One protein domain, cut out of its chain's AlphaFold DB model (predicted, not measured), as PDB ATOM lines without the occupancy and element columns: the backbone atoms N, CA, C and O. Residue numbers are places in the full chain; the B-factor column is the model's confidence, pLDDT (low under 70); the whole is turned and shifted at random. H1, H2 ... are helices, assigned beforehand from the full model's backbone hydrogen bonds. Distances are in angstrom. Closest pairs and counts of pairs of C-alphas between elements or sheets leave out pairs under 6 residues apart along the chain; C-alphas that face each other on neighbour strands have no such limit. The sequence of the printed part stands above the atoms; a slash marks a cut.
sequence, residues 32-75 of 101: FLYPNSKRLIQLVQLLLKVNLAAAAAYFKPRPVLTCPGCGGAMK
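This is residues 32 to 75 of the 101 residues of an uncharacterized protein of Rhodanobacter sp (UniProt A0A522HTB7). With little regular structure, the chain is drawn out as an open L: H1, the longest helix, makes the short limb, and H2 begins the long limb, which runs on through residues 59 to 75 and folds back in a loop at its far end. The printed part has 44 residues, with two named helices in the order H1, H2 and no named strand; the class is all helix, though these hold only 17 residues. It is extended, with a radius of gyration of the C-alphas of 17.2 A and spans of 50 by 23 by 13 A.

H1, residues 38 to 47, begins at C-alpha 38 (-59.227, 52.963, 154.831) and is 14.4 A long. H2, residues 52 to 58, ends at C-alpha 58 (-56.003, 64.006, 172.638).

H1 and H2 are only just apart, at 8.0 A, across a tight link. In H1 every O i to N i+4 pair is within hydrogen-bond range; in H2 1 of 3 is, beside 4 of 4 O i to N i+3 pairs. Residues 53 to 63 stand free.

The farthest C-alphas, of Leu 47 and Gly 69, are 50.3 A apart. The printed part has no cut. Residues 55 to 56 are under pLDDT 70.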
ATOM      1  N   PHE A  32     -51.929  56.853 151.460       74.94
ATOM      2  CA  PHE A  32     -52.880  56.755 152.566       74.94
ATOM      3  C   PHE A  32     -53.936  57.872 152.582       74.94
ATOM      4  O   PHE A  32     -54.954  57.708 153.238       74.94
ATOM      5  N   LEU A  33     -53.772  58.975 151.843       73.12
ATOM      6  CA  LEU A  33     -54.770  60.060 151.801       73.12
ATOM      7  C   LEU A  33     -55.939  59.770 150.841       73.12
ATOM      8  O   LEU A  33     -56.864  60.573 150.723       73.12
ATOM      9  N   TYR A  34     -55.914  58.632 150.141       79.81
ATOM     10  CA  TYR A  34     -56.973  58.234 149.220       79.81
ATOM     11  C   TYR A  34     -58.244  57.779 149.971       79.81
ATOM     12  O   TYR A  34     -58.145  56.988 150.900       79.81
ATOM     13  N   PRO A  35     -59.470  58.174 149.574       71.62
ATOM     14  CA  PRO A  35     -60.700  57.787 150.285       71.62
ATOM     15  C   PRO A  35     -60.925  56.270 150.447       71.62
ATOM     16  O   PRO A  35     -61.619  55.856 151.378       71.62
ATOM     17  N   ASN A  36     -60.341  55.450 149.564       78.06
ATOM     18  CA  ASN A  36     -60.409  53.981 149.591       78.06
ATOM     19  C   ASN A  36     -59.239  53.309 150.346       78.06
ATOM     20  O   ASN A  36     -59.221  52.094 150.509       78.06
ATOM     21  N   SER A  37     -58.258  54.059 150.856       82.31
ATOM     22  CA  SER A  37     -57.123  53.483 151.600       82.31
ATOM     23  C   SER A  37     -57.488  53.063 153.035       82.31
ATOM     24  O   SER A  37     -56.627  52.595 153.776       82.31
ATOM     25  N   LYS A  38     -58.759  53.198 153.450       82.44
ATOM     26  CA  LYS A  38     -59.227  52.963 154.831       82.44
ATOM     27  C   LYS A  38     -58.822  51.596 155.385       82.44
ATOM     28  O   LYS A  38     -58.414  51.519 156.538       82.44
ATOM     29  N   ARG A  39     -58.898  50.536 154.573       84.38
ATOM     30  CA  ARG A  39     -58.475  49.179 154.970       84.38
ATOM     31  C   ARG A  39     -56.969  49.098 155.219       84.38
ATOM     32  O   ARG A  39     -56.530  48.515 156.200       84.38
ATOM     33  N   LEU A  40     -56.182  49.729 154.354       85.19
ATOM     34  CA  LEU A  40     -54.727  49.748 154.449       85.19
ATOM     35  C   LEU A  40     -54.277  50.572 155.668       85.19
ATOM     36  O   LEU A  40     -53.408  50.143 156.420       85.19
ATOM     37  N   ILE A  41     -54.946  51.697 155.938       86.50
ATOM     38  CA  ILE A  41     -54.765  52.489 157.162       86.50
ATOM     39  C   ILE A  41     -55.051  51.645 158.420       86.50
ATOM     40  O   ILE A  41     -54.267  51.686 159.365       86.50
ATOM     41  N   GLN A  42     -56.138  50.866 158.433       84.00
ATOM     42  CA  GLN A  42     -56.466  49.966 159.551       84.00
ATOM     43  C   GLN A  42     -55.400  48.882 159.755       84.00
ATOM     44  O   GLN A  42     -55.024  48.592 160.887       84.00
ATOM     45  N   LEU A  43     -54.879  48.315 158.665       87.38
ATOM     46  CA  LEU A  43     -53.823  47.305 158.706       87.38
ATOM     47  C   LEU A  43     -52.533  47.884 159.310       87.38
ATOM     48  O   LEU A  43     -51.953  47.286 160.213       87.38
ATOM     49  N   VAL A  44     -52.134  49.089 158.891       88.25
ATOM     50  CA  VAL A  44     -50.984  49.800 159.476       88.25
ATOM     51  C   VAL A  44     -51.194  50.068 160.969       88.25
ATOM     52  O   VAL A  44     -50.279  49.850 161.758       88.25
ATOM     53  N   GLN A  45     -52.394  50.483 161.383       87.94
ATOM     54  CA  GLN A  45     -52.709  50.688 162.803       87.94
ATOM     55  C   GLN A  45     -52.584  49.398 163.615       87.94
ATOM     56  O   GLN A  45     -52.067  49.440 164.729       87.94
ATOM     57  N   LEU A  46     -53.013  48.260 163.060       87.81
ATOM     58  CA  LEU A  46     -52.906  46.959 163.718       87.81
ATOM     59  C   LEU A  46     -51.446  46.503 163.844       87.81
ATOM     60  O   LEU A  46     -51.026  46.108 164.929       87.81
ATOM     61  N   LEU A  47     -50.667  46.615 162.762       90.81
ATOM     62  CA  LEU A  47     -49.236  46.287 162.747       90.81
ATOM     63  C   LEU A  47     -48.450  47.119 163.765       90.81
ATOM     64  O   LEU A  47     -47.632  46.579 164.505       90.81
ATOM     65  N   LEU A  48     -48.717  48.426 163.822       88.94
ATOM     66  CA  LEU A  48     -48.048  49.345 164.747       88.94
ATOM     67  C   LEU A  48     -48.700  49.363 166.144       88.94
ATOM     68  O   LEU A  48     -48.251  50.115 167.007       88.94
ATOM     69  N   LYS A  49     -49.752  48.562 166.380       87.00
ATOM     70  CA  LYS A  49     -50.528  48.517 167.636       87.00
ATOM     71  C   LYS A  49     -51.012  49.903 168.102       87.00
ATOM     72  O   LYS A  49     -51.078  50.188 169.297       87.00
ATOM     73  N   VAL A  50     -51.366  50.775 167.155       81.62
ATOM     74  CA  VAL A  50     -51.827  52.145 167.422       81.62
ATOM     75  C   VAL A  50     -53.311  52.132 167.769       81.62
ATOM     76  O   VAL A  50     -54.162  51.874 166.918       81.62
ATOM     77  N   ASN A  51     -53.639  52.487 169.010       76.94
ATOM     78  CA  ASN A  51     -55.022  52.683 169.430       76.94
ATOM     79  C   ASN A  51     -55.461  54.139 169.193       76.94
ATOM     80  O   ASN A  51     -55.306  55.008 170.052       76.94
ATOM     81  N   LEU A  52     -56.048  54.407 168.023       71.06
ATOM     82  CA  LEU A  52     -56.582  55.736 167.702       71.06
ATOM     83  C   LEU A  52     -57.803  56.138 168.540       71.06
ATOM     84  O   LEU A  52     -58.072  57.330 168.659       71.06
ATOM     85  N   ALA A  53     -58.538  55.186 169.123       71.94
ATOM     86  CA  ALA A  53     -59.653  55.511 170.013       71.94
ATOM     87  C   ALA A  53     -59.143  56.129 171.323       71.94
ATOM     88  O   ALA A  53     -59.717  57.098 171.806       71.94
ATOM     89  N   ALA A  54     -58.010  55.643 171.838       71.25
ATOM     90  CA  ALA A  54     -57.319  56.282 172.957       71.25
ATOM     91  C   ALA A  54     -56.753  57.660 172.563       71.25
ATOM     92  O   ALA A  54     -56.858  58.616 173.328       71.25
ATOM     93  N   ALA A  55     -56.235  57.798 171.336       68.50
ATOM     94  CA  ALA A  55     -55.777  59.087 170.807       68.50
ATOM     95  C   ALA A  55     -56.920  60.094 170.576       68.50
ATOM     96  O   ALA A  55     -56.669  61.296 170.509       68.50
ATOM     97  N   ALA A  56     -58.178  59.641 170.499       69.31
ATOM     98  CA  ALA A  56     -59.325  60.531 170.353       69.31
ATOM     99  C   ALA A  56     -59.479  61.500 171.532       69.31
ATOM    100  O   ALA A  56     -59.899  62.638 171.328       69.31
ATOM    101  N   ALA A  57     -59.055  61.087 172.731       70.19
ATOM    102  CA  ALA A  57     -59.010  61.945 173.912       70.19
ATOM    103  C   ALA A  57     -57.998  63.100 173.783       70.19
ATOM    104  O   ALA A  57     -58.131  64.111 174.466       70.19
ATOM    105  N   TYR A  58     -57.003  62.971 172.898       72.12
ATOM    106  CA  TYR A  58     -56.003  64.006 172.638       72.12
ATOM    107  C   TYR A  58     -56.459  65.020 171.576       72.12
ATOM    108  O   TYR A  58     -55.921  66.127 171.497       72.12
ATOM    109  N   PHE A  59     -57.456  64.684 170.748       76.75
ATOM    110  CA  PHE A  59     -57.965  65.639 169.767       76.75
ATOM    111  C   PHE A  59     -58.784  66.719 170.459       76.75
ATOM    112  O   PHE A  59     -59.787  66.451 171.120       76.75
ATOM    113  N   LYS A  60     -58.368  67.973 170.256       78.00
ATOM    114  CA  LYS A  60     -59.106  69.129 170.750       78.00
ATOM    115  C   LYS A  60     -60.545  69.063 170.217       78.00
ATOM    116  O   LYS A  60     -60.722  68.928 169.001       78.00
ATOM    117  N   PRO A  61     -61.565  69.155 171.089       79.62
ATOM    118  CA  PRO A  61     -62.946  69.113 170.645       79.62
ATOM    119  C   PRO A  61     -63.208  70.255 169.665       79.62
ATOM    120  O   PRO A  61     -62.603  71.331 169.745       79.62
ATOM    121  N   ARG A  62     -64.119  70.012 168.718       81.50
ATOM    122  CA  ARG A  62     -64.520  71.025 167.741       81.50
ATOM    123  C   ARG A  62     -65.007  72.275 168.492       81.50
ATOM    124  O   ARG A  62     -65.857  72.132 169.370       81.50
ATOM    125  N   PRO A  63     -64.519  73.480 168.145       84.19
ATOM    126  CA  PRO A  63     -65.008  74.703 168.764       84.19
ATOM    127  C   PRO A  63     -66.514  74.843 168.534       84.19
ATOM    128  O   PRO A  63     -67.018  74.603 167.433       84.19
ATOM    129  N   VAL A  64     -67.223  75.199 169.603       88.31
ATOM    130  CA  VAL A  64     -68.670  75.409 169.579       88.31
ATOM    131  C   VAL A  64     -68.961  76.694 168.810       88.31
ATOM    132  O   VAL A  64     -68.280  77.701 168.991       88.31
ATOM    133  N   LEU A  65     -69.960  76.654 167.929       88.44
ATOM    134  CA  LEU A  65     -70.441  77.846 167.238       88.44
ATOM    135  C   LEU A  65     -71.204  78.706 168.246       88.44
ATOM    136  O   LEU A  65     -72.154  78.221 168.856       88.44
ATOM    137  N   THR A  66     -70.793  79.955 168.430       92.94
ATOM    138  CA  THR A  66     -71.436  80.888 169.358       92.94
ATOM    139  C   THR A  66     -72.289  81.904 168.607       92.94
ATOM    140  O   THR A  66     -71.935  82.355 167.517       92.94
ATOM    141  N   CYS A  67     -73.436  82.260 169.184       91.00
ATOM    142  CA  CYS A  67     -74.300  83.302 168.638       91.00
ATOM    143  C   CYS A  67     -73.635  84.682 168.816       91.00
ATOM    144  O   CYS A  67     -73.274  85.017 169.945       91.00
ATOM    145  N   PRO A  68     -73.519  85.517 167.767       88.81
ATOM    146  CA  PRO A  68     -72.880  86.831 167.871       88.81
ATOM    147  C   PRO A  68     -73.650  87.824 168.757       88.81
ATOM    148  O   PRO A  68     -73.059  88.789 169.225       88.81
ATOM    149  N   GLY A  69     -74.947  87.602 168.997       92.56
ATOM    150  CA  GLY A  69     -75.765  88.467 169.852       92.56
ATOM    151  C   GLY A  69     -75.736  88.081 171.333       92.56
ATOM    152  O   GLY A  69     -75.515  88.929 172.185       92.56
ATOM    153  N   CYS A  70     -75.961  86.801 171.651       91.31
ATOM    154  CA  CYS A  70     -76.114  86.339 173.039       91.31
ATOM    155  C   CYS A  70     -74.959  85.468 173.558       91.31
ATOM    156  O   CYS A  70     -74.988  85.052 174.712       91.31
ATOM    157  N   GLY A  71     -73.976  85.120 172.721       90.25
ATOM    158  CA  GLY A  71     -72.853  84.247 173.092       90.25
ATOM    159  C   GLY A  71     -73.214  82.772 173.313       90.25
ATOM    160  O   GLY A  71     -72.324  81.953 173.535       90.25
ATOM    161  N   GLY A  72     -74.496  82.404 173.227       92.25
ATOM    162  CA  GLY A  72     -74.968  81.038 173.453       92.25
ATOM    163  C   GLY A  72     -74.475  80.031 172.406       92.25
ATOM    164  O   GLY A  72     -74.185  80.389 171.262       92.25
ATOM    165  N   ALA A  73     -74.415  78.755 172.794       92.25
ATOM    166  CA  ALA A  73     -74.032  77.651 171.917       92.25
ATOM    167  C   ALA A  73     -75.108  77.374 170.852       92.25
ATOM    168  O   ALA A  73     -76.260  77.076 171.168       92.25
ATOM    169  N   MET A  74     -74.725  77.435 169.579       92.44
ATOM    170  CA  MET A  74     -75.612  77.186 168.446       92.44
ATOM    171  C   MET A  74     -75.662  75.696 168.087       92.44
ATOM    172  O   MET A  74     -74.643  75.000 168.075       92.44
ATOM    173  N   LYS A  75     -76.855  75.215 167.716       89.75
ATOM    174  CA  LYS A  75     -77.085  73.856 167.208       89.75
ATOM    175  C   LYS A  75     -77.181  73.872 165.682       89.75
ATOM    176  O   LYS A  75     -77.877  74.702 165.109       89.75
TER     177      LYS A  75